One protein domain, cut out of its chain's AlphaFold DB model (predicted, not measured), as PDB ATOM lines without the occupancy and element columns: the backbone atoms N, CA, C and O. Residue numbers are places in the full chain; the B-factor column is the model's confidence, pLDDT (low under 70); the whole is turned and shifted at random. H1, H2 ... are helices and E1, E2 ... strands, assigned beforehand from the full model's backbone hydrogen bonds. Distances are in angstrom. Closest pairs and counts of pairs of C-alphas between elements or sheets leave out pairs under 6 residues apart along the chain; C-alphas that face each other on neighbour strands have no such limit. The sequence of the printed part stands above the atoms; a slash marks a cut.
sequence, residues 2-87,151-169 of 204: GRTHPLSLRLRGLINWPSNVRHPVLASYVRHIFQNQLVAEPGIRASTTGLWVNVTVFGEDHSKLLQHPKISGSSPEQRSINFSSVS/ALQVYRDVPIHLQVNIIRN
ATOM      1  N   GLY A   2      75.566  87.497  11.555       80.38
ATOM      2  CA  GLY A   2      74.613  87.429  12.668       80.38
ATOM      3  C   GLY A   2      73.230  87.004  12.176       80.38
ATOM      4  O   GLY A   2      72.787  87.469  11.129       80.38
ATOM      5  N   ARG A   3      72.553  86.106  12.901       87.12
ATOM      6  CA  ARG A   3      71.150  85.762  12.622       87.12
ATOM      7  C   ARG A   3      70.243  86.892  13.116       87.12
ATOM      8  O   ARG A   3      70.471  87.422  14.202       87.12
ATOM      9  N   THR A   4      69.208  87.232  12.350       86.88
ATOM     10  CA  THR A   4      68.195  88.220  12.751       86.88
ATOM     11  C   THR A   4      67.463  87.774  14.017       86.88
ATOM     12  O   THR A   4      67.216  86.582  14.213       86.88
ATOM     13  N   HIS A   5      67.095  88.727  14.878       85.06
ATOM     14  CA  HIS A   5      66.426  88.421  16.136       85.06
ATOM     15  C   HIS A   5      65.047  87.773  15.888       85.06
ATOM     16  O   HIS A   5      64.196  88.354  15.213       85.06
ATOM     17  N   PRO A   6      64.759  86.586  16.449       86.44
ATOM     18  CA  PRO A   6      63.532  85.857  16.130       86.44
ATOM     19  C   PRO A   6      62.263  86.546  16.649       86.44
ATOM     20  O   PRO A   6      61.194  86.342  16.080       86.44
ATOM     21  N   LEU A   7      62.355  87.366  17.707       84.81
ATOM     22  CA  LEU A   7      61.205  88.155  18.172       84.81
ATOM     23  C   LEU A   7      60.861  89.289  17.207       84.81
ATOM     24  O   LEU A   7      59.682  89.502  16.951       84.81
ATOM     25  N   SER A   8      61.853  89.984  16.631       84.50
ATOM     26  CA  SER A   8      61.578  91.131  15.753       84.50
ATOM     27  C   SER A   8      60.876  90.701  14.467       84.50
ATOM     28  O   SER A   8      60.028  91.427  13.965       84.50
ATOM     29  N   LEU A   9      61.168  89.489  13.987       85.94
ATOM     30  CA  LEU A   9      60.513  88.875  12.828       85.94
ATOM     31  C   LEU A   9      59.052  88.466  13.080       85.94
ATOM     32  O   LEU A   9      58.344  88.136  12.137       85.94
ATOM     33  N   ARG A  10      58.607  88.437  14.341       87.31
ATOM     34  CA  ARG A  10      57.279  87.941  14.741       87.31
ATOM     35  C   ARG A  10      56.383  89.011  15.355       87.31
ATOM     36  O   ARG A  10      55.243  88.705  15.716       87.31
ATOM     37  N   LEU A  11      56.878  90.246  15.470       83.56
ATOM     38  CA  LEU A  11      56.100  91.379  15.963       83.56
ATOM     39  C   LEU A  11      54.900  91.639  15.044       83.56
ATOM     40  O   LEU A  11      55.032  91.577  13.826       83.56
ATOM     41  N   ARG A  12      53.738  91.940  15.637       71.12
ATOM     42  CA  ARG A  12      52.441  92.181  14.959       71.12
ATOM     43  C   ARG A  12      51.805  90.974  14.252       71.12
ATOM     44  O   ARG A  12      50.654  91.086  13.852       71.12
ATOM     45  N   GLY A  13      52.510  89.849  14.121       77.94
ATOM     46  CA  GLY A  13      51.962  88.604  13.570       77.94
ATOM     47  C   GLY A  13      51.609  87.596  14.661       77.94
ATOM     48  O   GLY A  13      50.444  87.328  14.921       77.94
ATOM     49  N   LEU A  14      52.636  87.046  15.315       81.19
ATOM     50  CA  LEU A  14      52.487  86.012  16.350       81.19
ATOM     51  C   LEU A  14      52.681  86.559  17.766       81.19
ATOM     52  O   LEU A  14      52.174  85.986  18.727       81.19
ATOM     53  N   ILE A  15      53.460  87.634  17.909       80.19
ATOM     54  CA  ILE A  15      53.839  88.195  19.204       80.19
ATOM     55  C   ILE A  15      53.469  89.677  19.237       80.19
ATOM     56  O   ILE A  15      53.862  90.466  18.373       80.19
ATOM     57  N   ASN A  16      52.718  90.053  20.268       81.00
ATOM     58  CA  ASN A  16      52.407  91.444  20.562       81.00
ATOM     59  C   ASN A  16      53.592  92.137  21.230       81.00
ATOM     60  O   ASN A  16      54.393  91.507  21.920       81.00
ATOM     61  N   TRP A  17      53.662  93.459  21.073       81.50
ATOM     62  CA  TRP A  17      54.617  94.248  21.839       81.50
ATOM     63  C   TRP A  17      54.390  94.029  23.346       81.50
ATOM     64  O   TRP A  17      53.249  94.119  23.821       81.50
ATOM     65  N   PRO A  18      55.450  93.712  24.114       78.50
ATOM     66  CA  PRO A  18      55.318  93.440  25.543       78.50
ATOM     67  C   PRO A  18      54.907  94.697  26.323       78.50
ATOM     68  O   PRO A  18      54.145  94.605  27.287       78.50
ATOM     69  N   SER A  19      55.349  95.867  25.860       85.50
ATOM     70  CA  SER A  19      55.032  97.190  26.395       85.50
ATOM     71  C   SER A  19      54.430  98.092  25.315       85.50
ATOM     72  O   SER A  19      54.786  97.979  24.144       85.50
ATOM     73  N   ASN A  20      53.515  98.987  25.699       87.44
ATOM     74  CA  ASN A  20      53.001 100.038  24.804       87.44
ATOM     75  C   ASN A  20      53.669 101.402  25.060       87.44
ATOM     76  O   ASN A  20      53.633 102.268  24.191       87.44
ATOM     77  N   VAL A  21      54.308 101.579  26.223       84.19
ATOM     78  CA  VAL A  21      55.029 102.795  26.607       84.19
ATOM     79  C   VAL A  21      56.382 102.427  27.207       84.19
ATOM     80  O   VAL A  21      56.531 101.427  27.913       84.19
ATOM     81  N   ARG A  22      57.395 103.253  26.931       81.69
ATOM     82  CA  ARG A  22      58.762 103.059  27.416       81.69
ATOM     83  C   ARG A  22      59.030 103.919  28.653       81.69
ATOM     84  O   ARG A  22      59.296 105.109  28.533       81.69
ATOM     85  N   HIS A  23      59.060 103.289  29.828       82.44
ATOM     86  CA  HIS A  23      59.459 103.926  31.090       82.44
ATOM     87  C   HIS A  23      60.757 103.303  31.634       82.44
ATOM     88  O   HIS A  23      60.707 102.381  32.452       82.44
ATOM     89  N   PRO A  24      61.945 103.776  31.206       78.62
ATOM     90  CA  PRO A  24      63.221 103.146  31.561       78.62
ATOM     91  C   PRO A  24      63.530 103.225  33.063       78.62
ATOM     92  O   PRO A  24      64.132 102.306  33.617       78.62
ATOM     93  N   VAL A  25      63.090 104.294  33.732       76.44
ATOM     94  CA  VAL A  25      63.264 104.489  35.180       76.44
ATOM     95  C   VAL A  25      62.427 103.476  35.963       76.44
ATOM     96  O   VAL A  25      62.962 102.776  36.820       76.44
ATOM     97  N   LEU A  26      61.145 103.335  35.611       78.62
ATOM     98  CA  LEU A  26      60.230 102.379  36.235       78.62
ATOM     99  C   LEU A  26      60.692 100.935  36.003       78.62
ATOM    100  O   LEU A  26      60.785 100.159  36.949       78.62
ATOM    101  N   ALA A  27      61.079 100.593  34.770       82.38
ATOM    102  CA  ALA A  27      61.628  99.280  34.442       82.38
ATOM    103  C   ALA A  27      62.896  98.959  35.256       82.38
ATOM    104  O   ALA A  27      63.039  97.854  35.779       82.38
ATOM    105  N   SER A  28      63.803  99.931  35.398       79.44
ATOM    106  CA  SER A  28      65.024  99.770  36.198       79.44
ATOM    107  C   SER A  28      64.710  99.589  37.682       79.44
ATOM    108  O   SER A  28      65.311  98.741  38.337       79.44
ATOM    109  N   TYR A  29      63.739 100.337  38.207       78.12
ATOM    110  CA  TYR A  29      63.322 100.231  39.601       78.12
ATOM    111  C   TYR A  29      62.670  98.881  39.909       78.12
ATOM    112  O   TYR A  29      62.977  98.245  40.915       78.12
ATOM    113  N   VAL A  30      61.825  98.389  39.007       80.50
ATOM    114  CA  VAL A  30      61.197  97.071  39.129       80.50
ATOM    115  C   VAL A  30      62.250  95.962  39.094       80.50
ATOM    116  O   VAL A  30      62.249  95.090  39.962       80.50
ATOM    117  N   ARG A  31      63.212  96.022  38.162       80.75
ATOM    118  CA  ARG A  31      64.361  95.095  38.145       80.75
ATOM    119  C   ARG A  31      65.156  95.149  39.446       80.75
ATOM    120  O   ARG A  31      65.599  94.116  39.934       80.75
ATOM    121  N   HIS A  32      65.310  96.339  40.019       76.44
ATOM    122  CA  HIS A  32      65.991  96.522  41.289       76.44
ATOM    123  C   HIS A  32      65.243  95.860  42.461       76.44
ATOM    124  O   HIS A  32      65.866  95.163  43.262       76.44
ATOM    125  N   ILE A  33      63.914  96.009  42.545       77.50
ATOM    126  CA  ILE A  33      63.087  95.342  43.568       77.50
ATOM    127  C   ILE A  33      63.327  93.828  43.549       77.50
ATOM    128  O   ILE A  33      63.543  93.215  44.594       77.50
ATOM    129  N   PHE A  34      63.357  93.231  42.359       78.06
ATOM    130  CA  PHE A  34      63.514  91.789  42.197       78.06
ATOM    131  C   PHE A  34      64.955  91.337  41.902       78.06
ATOM    132  O   PHE A  34      65.159  90.228  41.416       78.06
ATOM    133  N   GLN A  35      65.968  92.137  42.246       77.56
ATOM    134  CA  GLN A  35      67.384  91.869  41.934       77.56
ATOM    135  C   GLN A  35      67.923  90.509  42.424       77.56
ATOM    136  O   GLN A  35      68.920  90.008  41.912       77.56
ATOM    137  N   ASN A  36      67.292  89.914  43.441       77.00
ATOM    138  CA  ASN A  36      67.702  88.625  44.004       77.00
ATOM    139  C   ASN A  36      67.110  87.419  43.255       77.00
ATOM    140  O   ASN A  36      67.460  86.277  43.561       77.00
ATOM    141  N   GLN A  37      66.216  87.664  42.300       83.00
ATOM    142  CA  GLN A  37      65.472  86.654  41.562       83.00
ATOM    143  C   GLN A  37      65.836  86.692  40.077       83.00
ATOM    144  O   GLN A  37      66.410  87.665  39.594       83.00
ATOM    145  N   LEU A  38      65.518  85.619  39.349       87.56
ATOM    146  CA  LEU A  38      65.617  85.633  37.887       87.56
ATOM    147  C   LEU A  38      64.321  86.221  37.341       87.56
ATOM    148  O   LEU A  38      63.238  85.724  37.661       87.56
ATOM    149  N   VAL A  39      64.430  87.293  36.566       88.69
ATOM    150  CA  VAL A  39      63.286  88.127  36.188       88.69
ATOM    151  C   VAL A  39      63.381  88.480  34.718       88.69
ATOM    152  O   VAL A  39      64.435  88.907  34.248       88.69
ATOM    153  N   ALA A  40      62.279  88.296  33.999       89.31
ATOM    154  CA  ALA A  40      62.165  88.732  32.612       89.31
ATOM    155  C   ALA A  40      62.041  90.263  32.522       89.31
ATOM    156  O   ALA A  40      61.740  90.944  33.504       89.31
ATOM    157  N   GLU A  41      62.248  90.829  31.341       87.75
ATOM    158  CA  GLU A  41      62.026  92.247  31.099       87.75
ATOM    159  C   GLU A  41      60.588  92.657  31.488       87.75
ATOM    160  O   GLU A  41      59.624  92.037  31.032       87.75
ATOM    161  N   PRO A  42      60.420  93.676  32.357       88.50
ATOM    162  CA  PRO A  42      59.095  94.097  32.789       88.50
ATOM    163  C   PRO A  42      58.324  94.719  31.621       88.50
ATOM    164  O   PRO A  42      58.773  95.686  30.999       88.50
ATOM    165  N   GLY A  43      57.135  94.186  31.344       89.00
ATOM    166  CA  GLY A  43      56.209  94.739  30.361       89.00
ATOM    167  C   GLY A  43      55.406  95.874  30.980       89.00
ATOM    168  O   GLY A  43      54.689  95.655  31.951       89.00
ATOM    169  N   ILE A  44      55.518  97.085  30.434       89.19
ATOM    170  CA  ILE A  44      54.817  98.267  30.952       89.19
ATOM    171  C   ILE A  44      53.710  98.666  29.981       89.19
ATOM    172  O   ILE A  44      53.960  98.893  28.793       89.19
ATOM    173  N   ARG A  45      52.482  98.739  30.497       88.44
ATOM    174  CA  ARG A  45      51.289  99.110  29.745       88.44
ATOM    175  C   ARG A  45      50.608 100.319  30.367       88.44
ATOM    176  O   ARG A  45      50.141 100.247  31.494       88.44
ATOM    177  N   ALA A  46      50.527 101.419  29.632       86.56
ATOM    178  CA  ALA A  46      49.696 102.550  30.012       86.56
ATOM    179  C   ALA A  46      48.233 102.294  29.625       86.56
ATOM    180  O   ALA A  46      47.959 101.827  28.516       86.56
ATOM    181  N   SER A  47      47.326 102.599  30.551       85.12
ATOM    182  CA  SER A  47      45.870 102.555  30.413       85.12
ATOM    183  C   SER A  47      45.264 103.858  30.952       85.12
ATOM    184  O   SER A  47      45.939 104.622  31.640       85.12
ATOM    185  N   THR A  48      43.978 104.096  30.688       82.69
ATOM    186  CA  THR A  48      43.219 105.217  31.272       82.69
ATOM    187  C   THR A  48      43.127 105.131  32.794       82.69
ATOM    188  O   THR A  48      43.020 106.152  33.463       82.69
ATOM    189  N   THR A  49      43.202 103.917  33.343       81.25
ATOM    190  CA  THR A  49      43.137 103.655  34.784       81.25
ATOM    191  C   THR A  49      44.483 103.743  35.491       81.25
ATOM    192  O   THR A  49      44.491 103.687  36.713       81.25
ATOM    193  N   GLY A  50      45.602 103.859  34.766       82.19
ATOM    194  CA  GLY A  50      46.942 103.860  35.354       82.19
ATOM    195  C   GLY A  50      47.994 103.122  34.530       82.19
ATOM    196  O   GLY A  50      47.773 102.727  33.381       82.19
ATOM    197  N   LEU A  51      49.159 102.910  35.142       85.12
ATOM    198  CA  LEU A  51      50.239 102.106  34.574       85.12
ATOM    199  C   LEU A  51      50.166 100.678  35.112       85.12
ATOM    200  O   LEU A  51      50.161 100.450  36.317       85.12
ATOM    201  N   TRP A  52      50.185  99.711  34.209       85.94
ATOM    202  CA  TRP A  52      50.215  98.287  34.507       85.94
ATOM    203  C   TRP A  52      51.611  97.747  34.233       85.94
ATOM    204  O   TRP A  52      52.128  97.852  33.119       85.94
ATOM    205  N   VAL A  53      52.241  97.184  35.256       87.81
ATOM    206  CA  VAL A  53      53.580  96.606  35.182       87.81
ATOM    207  C   VAL A  53      53.461  95.099  35.340       87.81
ATOM    208  O   VAL A  53      53.139  94.601  36.415       87.81
ATOM    209  N   ASN A  54      53.779  94.375  34.274       87.94
ATOM    210  CA  ASN A  54      53.767  92.921  34.244       87.94
ATOM    211  C   ASN A  54      55.194  92.407  34.397       87.94
ATOM    212  O   ASN A  54      56.057  92.673  33.557       87.94
ATOM    213  N   VAL A  55      55.445  91.659  35.466       88.31
ATOM    214  CA  VAL A  55      56.766  91.124  35.795       88.31
ATOM    215  C   VAL A  55      56.678  89.618  35.899       88.31
ATOM    216  O   VAL A  55      55.917  89.094  36.708       88.31
ATOM    217  N   THR A  56      57.494  88.919  35.116       89.31
ATOM    218  CA  THR A  56      57.624  87.468  35.237       89.31
ATOM    219  C   THR A  56      58.858  87.140  36.062       89.31
ATOM    220  O   THR A  56      59.966  87.543  35.708       89.31
ATOM    221  N   VAL A  57      58.665  86.406  37.154       88.56
ATOM    222  CA  VAL A  57      59.709  86.044  38.115       88.56
ATOM    223  C   VAL A  57      59.812  84.527  38.200       88.56
ATOM    224  O   VAL A  57      58.808  83.820  38.264       88.56
ATOM    225  N   PHE A  58      61.033  84.015  38.230       88.19
ATOM    226  CA  PHE A  58      61.296  82.620  38.550       88.19
ATOM    227  C   PHE A  58      61.299  82.414  40.064       88.19
ATOM    228  O   PHE A  58      62.057  83.073  40.776       88.19
ATOM    229  N   GLY A  59      60.501  81.468  40.553       82.00
ATOM    230  CA  GLY A  59      60.466  81.139  41.973       82.00
ATOM    231  C   GLY A  59      59.859  79.775  42.251       82.00
ATOM    232  O   GLY A  59      58.766  79.464  41.783       82.00
ATOM    233  N   GLU A  60      60.562  78.981  43.054       69.81
ATOM    234  CA  GLU A  60      60.041  77.722  43.597       69.81
ATOM    235  C   GLU A  60      59.039  78.028  44.729       69.81
ATOM    236  O   GLU A  60      57.897  77.568  44.697       69.81
ATOM    237  N   ASP A  61      59.402  78.949  45.629       69.69
ATOM    238  CA  ASP A  61      58.567  79.398  46.747       69.69
ATOM    239  C   ASP A  61      57.740  80.641  46.384       69.69
ATOM    240  O   ASP A  61      58.233  81.772  46.399       69.69
ATOM    241  N   HIS A  62      56.448  80.448  46.104       67.31
ATOM    242  CA  HIS A  62      55.533  81.553  45.788       67.31
ATOM    243  C   HIS A  62      55.326  82.495  46.984       67.31
ATOM    244  O   HIS A  62      55.328  83.710  46.822       67.31
ATOM    245  N   SER A  63      55.201  81.963  48.199       65.00
ATOM    246  CA  SER A  63      54.884  82.736  49.408       65.00
ATOM    247  C   SER A  63      55.947  83.781  49.768       65.00
ATOM    248  O   SER A  63      55.603  84.911  50.108       65.00
ATOM    249  N   LYS A  64      57.237  83.454  49.620       66.44
ATOM    250  CA  LYS A  64      58.354  84.365  49.942       66.44
ATOM    251  C   LYS A  64      58.475  85.541  48.974       66.44
ATOM    252  O   LYS A  64      58.913  86.617  49.366       66.44
ATOM    253  N   LEU A  65      58.094  85.344  47.712       65.69
ATOM    254  CA  LEU A  65      58.127  86.395  46.691       65.69
ATOM    255  C   LEU A  65      57.013  87.424  46.881       65.69
ATOM    256  O   LEU A  65      57.200  88.603  46.588       65.69
ATOM    257  N   LEU A  66      55.864  86.972  47.382       65.31
ATOM    258  CA  LEU A  66      54.675  87.800  47.565       65.31
ATOM    259  C   LEU A  66      54.715  88.643  48.843       65.31
ATOM    260  O   LEU A  66      54.005  89.636  48.928       65.31
ATOM    261  N   GLN A  67      55.572  88.287  49.803       64.75
ATOM    262  CA  GLN A  67      55.786  89.026  51.053       64.75
ATOM    263  C   GLN A  67      56.875  90.109  50.939       64.75
ATOM    264  O   GLN A  67      57.422  90.556  51.947       64.75
ATOM    265  N   HIS A  68      57.247  90.525  49.723       64.62
ATOM    266  CA  HIS A  68      58.275  91.548  49.565       64.62
ATOM    267  C   HIS A  68      57.789  92.889  50.153       64.62
ATOM    268  O   HIS A  68      56.737  93.373  49.742       64.62
ATOM    269  N   PRO A  69      58.559  93.556  51.035       59.22
ATOM    270  CA  PRO A  69      58.093  94.721  51.802       59.22
ATOM    271  C   PRO A  69      57.732  95.945  50.945       59.22
ATOM    272  O   PRO A  69      57.057  96.854  51.414       59.22
ATOM    273  N   LYS A  70      58.187  95.980  49.686       62.69
ATOM    274  CA  LYS A  70      57.870  97.044  48.713       62.69
ATOM    275  C   LYS A  70      56.660  96.738  47.816       62.69
ATOM    276  O   LYS A  70      56.326  97.556  46.964       62.69
ATOM    277  N   ILE A  71      56.053  95.561  47.964       67.62
ATOM    278  CA  ILE A  71      54.807  95.186  47.294       67.62
ATOM    279  C   ILE A  71      53.701  95.339  48.333       67.62
ATOM    280  O   ILE A  71      53.685  94.630  49.337       67.62
ATOM    281  N   SER A  72      52.798  96.286  48.112       62.28
ATOM    282  CA  SER A  72      51.605  96.467  48.937       62.28
ATOM    283  C   SER A  72      50.412  95.781  48.289       62.28
ATOM    284  O   SER A  72      50.301  95.759  47.067       62.28
ATOM    285  N   GLY A  73      49.513  95.240  49.109       59.97
ATOM    286  CA  GLY A  73      48.292  94.570  48.655       59.97
ATOM    287  C   GLY A  73      48.315  93.066  48.922       59.97
ATOM    288  O   GLY A  73      49.245  92.351  48.545       59.97
ATOM    289  N   SER A  74      47.272  92.579  49.592       59.03
ATOM    290  CA  SER A  74      47.096  91.169  49.954       59.03
ATOM    291  C   SER A  74      46.592  90.316  48.781       59.03
ATOM    292  O   SER A  74      46.961  89.146  48.673       59.03
ATOM    293  N   SER A  75      45.809  90.902  47.869       56.75
ATOM    294  CA  SER A  75      45.252  90.234  46.684       56.75
ATOM    295  C   SER A  75      46.102  90.481  45.426       56.75
ATOM    296  O   SER A  75      46.568  91.604  45.238       56.75
ATOM    297  N   PRO A  76      46.301  89.484  44.534       59.47
ATOM    298  CA  PRO A  76      47.079  89.630  43.298       59.47
ATOM    299  C   PRO A  76      46.592  90.742  42.357       59.47
ATOM    300  O   PRO A  76      47.417  91.314  41.653       59.47
ATOM    301  N   GLU A  77      45.301  91.079  42.372       57.44
ATOM    302  CA  GLU A  77      44.720  92.163  41.559       57.44
ATOM    303  C   GLU A  77      44.909  93.553  42.188       57.44
ATOM    304  O   GLU A  77      44.904  94.564  41.493       57.44
ATOM    305  N   GLN A  78      45.122  93.607  43.506       60.53
ATOM    306  CA  GLN A  78      45.296  94.844  44.278       60.53
ATOM    307  C   GLN A  78      46.767  95.148  44.583       60.53
ATOM    308  O   GLN A  78      47.065  96.032  45.386       60.53
ATOM    309  N   ARG A  79      47.702  94.408  43.976       68.62
ATOM    310  CA  ARG A  79      49.128  94.641  44.190       68.62
ATOM    311  C   ARG A  79      49.555  95.936  43.525       68.62
ATOM    312  O   ARG A  79      49.519  96.074  42.303       68.62
ATOM    313  N   SER A  80      50.017  96.862  44.345       63.50
ATOM    314  CA  SER A  80      50.633  98.109  43.920       63.50
ATOM    315  C   SER A  80      52.082  98.147  44.392       63.50
ATOM    316  O   SER A  80      52.463  97.529  45.392       63.50
ATOM    317  N   ILE A  81      52.926  98.855  43.646       65.00
ATOM    318  CA  ILE A  81      54.241  99.243  44.156       65.00
ATOM    319  C   ILE A  81      54.043 100.572  44.875       65.00
ATOM    320  O   ILE A  81      53.667 101.559  44.248       65.00
ATOM    321  N   ASN A  82      54.316 100.610  46.177       59.12
ATOM    322  CA  ASN A  82      54.341 101.871  46.908       59.12
ATOM    323  C   ASN A  82      55.615 102.647  46.543       59.12
ATOM    324  O   ASN A  82      56.731 102.201  46.814       59.12
ATOM    325  N   PHE A  83      55.437 103.813  45.920       56.19
ATOM    326  CA  PHE A  83      56.514 104.728  45.520       56.19
ATOM    327  C   PHE A  83      56.726 105.890  46.503       56.19
ATOM    328  O   PHE A  83      57.394 106.864  46.153       56.19
ATOM    329  N   SER A  84      56.188 105.817  47.727       50.19
ATOM    330  CA  SER A  84      56.431 106.852  48.737       50.19
ATOM    331  C   SER A  84      57.938 107.009  48.972       50.19
ATOM    332  O   SER A  84      58.627 106.025  49.228       50.19
ATOM    333  N   SER A  85      58.427 108.245  48.786       47.72
ATOM    334  CA  SER A  85      59.805 108.728  49.000       47.72
ATOM    335  C   SER A  85      60.851 107.615  49.121       47.72
ATOM    336  O   SER A  85      61.326 107.304  50.215       47.72
ATOM    337  N   VAL A  86      61.185 106.978  47.996       50.69
ATOM    338  CA  VAL A  86      62.194 105.918  47.988       50.69
ATOM    339  C   VAL A  86      63.555 106.575  48.182       50.69
ATOM    340  O   VAL A  86      64.056 107.259  47.284       50.69
ATOM    341  N   SER A  87      64.144 106.379  49.361       49.09
ATOM    342  CA  SER A  87      65.512 106.812  49.624       49.09
ATOM    343  C   SER A  87      66.463 106.079  48.672       49.09
ATOM    344  O   SER A  87      66.261 104.897  48.370       49.09
ATOM    345  N   ALA A 151      63.049 111.417  40.269       54.50
ATOM    346  CA  ALA A 151      62.571 110.824  39.023       54.50
ATOM    347  C   ALA A 151      61.356 109.890  39.192       54.50
ATOM    348  O   ALA A 151      60.660 109.632  38.210       54.50
ATOM    349  N   LEU A 152      61.105 109.369  40.400       60.66
ATOM    350  CA  LEU A 152      59.924 108.555  40.691       60.66
ATOM    351  C   LEU A 152      58.726 109.397  41.159       60.66
ATOM    352  O   LEU A 152      57.603 108.901  41.109       60.66
ATOM    353  N   GLN A 153      58.928 110.672  41.521       61.53
ATOM    354  CA  GLN A 153      57.839 111.587  41.893       61.53
ATOM    355  C   GLN A 153      56.894 111.877  40.722       61.53
ATOM    356  O   GLN A 153      55.715 112.121  40.946       61.53
ATOM    357  N   VAL A 154      57.370 111.761  39.476       63.16
ATOM    358  CA  VAL A 154      56.526 111.867  38.268       63.16
ATOM    359  C   VAL A 154      55.390 110.834  38.272       63.16
ATOM    360  O   VAL A 154      54.354 111.047  37.654       63.16
ATOM    361  N   TYR A 155      55.562 109.721  38.989       67.94
ATOM    362  CA  TYR A 155      54.551 108.675  39.116       67.94
ATOM    363  C   TYR A 155      53.720 108.782  40.400       67.94
ATOM    364  O   TYR A 155      52.954 107.870  40.690       67.94
ATOM    365  N   ARG A 156      53.863 109.860  41.187       64.94
ATOM    366  CA  ARG A 156      53.163 110.026  42.471       64.94
ATOM    367  C   ARG A 156      51.644 110.025  42.309       64.94
ATOM    368  O   ARG A 156      50.956 109.412  43.117       64.94
ATOM    369  N   ASP A 157      51.160 110.666  41.251       67.69
ATOM    370  CA  ASP A 157      49.728 110.871  41.011       67.69
ATOM    371  C   ASP A 157      49.138 109.837  40.038       67.69
ATOM    372  O   ASP A 157      47.949 109.870  39.726       67.69
ATOM    373  N   VAL A 158      49.962 108.901  39.552       72.12
ATOM    374  CA  VAL A 158      49.542 107.860  38.611       72.12
ATOM    375  C   VAL A 158      49.462 106.525  39.351       72.12
ATOM    376  O   VAL A 158      50.490 106.042  39.829       72.12
ATOM    377  N   PRO A 159      48.289 105.873  39.429       76.12
ATOM    378  CA  PRO A 159      48.195 104.549  40.030       76.12
ATOM    379  C   PRO A 159      49.025 103.539  39.222       76.12
ATOM    380  O   PRO A 159      48.871 103.405  38.005       76.12
ATOM    381  N   ILE A 160      49.936 102.840  39.910       78.19
ATOM    382  CA  ILE A 160      50.778 101.790  39.325       78.19
ATOM    383  C   ILE A 160      50.332 100.432  39.867       78.19
ATOM    384  O   ILE A 160      50.542 100.107  41.039       78.19
ATOM    385  N   HIS A 161      49.775  99.619  38.979       80.94
ATOM    386  CA  HIS A 161      49.368  98.246  39.240       80.94
ATOM    387  C   HIS A 161      50.511  97.293  38.885       80.94
ATOM    388  O   HIS A 161      51.068  97.363  37.789       80.94
ATOM    389  N   LEU A 162      50.870  96.397  39.802       81.50
ATOM    390  CA  LEU A 162      51.929  95.409  39.606       81.50
ATOM    391  C   LEU A 162      51.334  94.006  39.507       81.50
ATOM    392  O   LEU A 162      50.901  93.427  40.502       81.50
ATOM    393  N   GLN A 163      51.428  93.407  38.325       82.19
ATOM    394  CA  GLN A 163      51.109  92.005  38.106       82.19
ATOM    395  C   GLN A 163      52.395  91.175  38.128       82.19
ATOM    396  O   GLN A 163      53.249  91.289  37.248       82.19
ATOM    397  N   VAL A 164      52.533  90.316  39.140       82.31
ATOM    398  CA  VAL A 164      53.673  89.397  39.262       82.31
ATOM    399  C   VAL A 164      53.252  88.000  38.822       82.31
ATOM    400  O   VAL A 164      52.476  87.337  39.507       82.31
ATOM    401  N   ASN A 165      53.804  87.543  37.702       84.56
ATOM    402  CA  ASN A 165      53.637  86.189  37.191       84.56
ATOM    403  C   ASN A 165      54.802  85.328  37.678       84.56
ATOM    404  O   ASN A 165      55.952  85.563  37.306       84.56
ATOM    405  N   ILE A 166      54.526  84.331  38.513       85.56
ATOM    406  CA  ILE A 166      55.568  83.446  39.039       85.56
ATOM    407  C   ILE A 166      55.609  82.178  38.190       85.56
ATOM    408  O   ILE A 166      54.602  81.487  38.048       85.56
ATOM    409  N   ILE A 167      56.779  81.860  37.639       88.00
ATOM    410  CA  ILE A 167      57.007  80.616  36.903       88.00
ATOM    411  C   ILE A 167      57.915  79.679  37.700       88.00
ATOM    412  O   ILE A 167      58.933  80.089  38.259       88.00
ATOM    413  N   ARG A 168      57.545  78.394  37.730       85.88
ATOM    414  CA  ARG A 168      58.324  77.325  38.387       85.88
ATOM    415  C   ARG A 168      59.288  76.624  37.438       85.88
ATOM    416  O   ARG A 168      60.298  76.079  37.867       85.88
ATOM    417  N   ASN A 169      58.980  76.635  36.144       88.06
ATOM    418  CA  ASN A 169      59.827  76.049  35.117       88.06
ATOM    419  C   ASN A 169      60.536  77.177  34.348       88.06
ATOM    420  O   ASN A 169      59.854  77.977  33.702       88.06
TER     421      ASN A 169
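Overview. This is residues 2 to 87 and 151 to 169 of the 204 residues of an uncharacterized protein of Rhizoclosmatium globosum (UniProt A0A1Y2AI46). A small sheet of three strands has helix H1 over one face; a long unnamed arm, residues 2 to 23, sticks out with its residues 9 to 14. The 105 printed residues run H1 E1 E2 H2 H3 E3, class mixed, under half in named elements; the mixed sheet's order is E1 E2 E3. The whole is compact, radius of gyration of the C-alphas 14.9 A, spans 43 by 34 by 25 A.

Along the chain. E2, residues 50 to 58, is 25.8 A long; E1 is 43 to 47; E3, 160 to 167, ends at C-alpha (57.007, 80.616, 36.903). H1, 24 to 33, begins at C-alpha (63.221, 103.146, 31.561); H2 is 62 to 66, H3 151 to 155.

Arrangement. E1 and E2 form an antiparallel hairpin, N 45 to O 52 2.8 A; E2 and E3 are parallel, N 55 to O 163 2.9 A. H1 is on the sheet, height 10.1 A; H2 only grazes it. H3 only just touches H1, 3 C-alpha pairs within 8 A, closest Val 25 and Ala 151, 7.4 A. O i to N i+4 pairs are within hydrogen-bond range throughout H1 and H2; H3 has 0 of 1, and 1 of 2 O i to N i+3.

Size, cuts and confidence. Residues 88 to 150 are not printed; C-alphas 87 and 151 are 11.7 A apart. pLDDT is under 70 in residues 60 to 87 and 151 to 157.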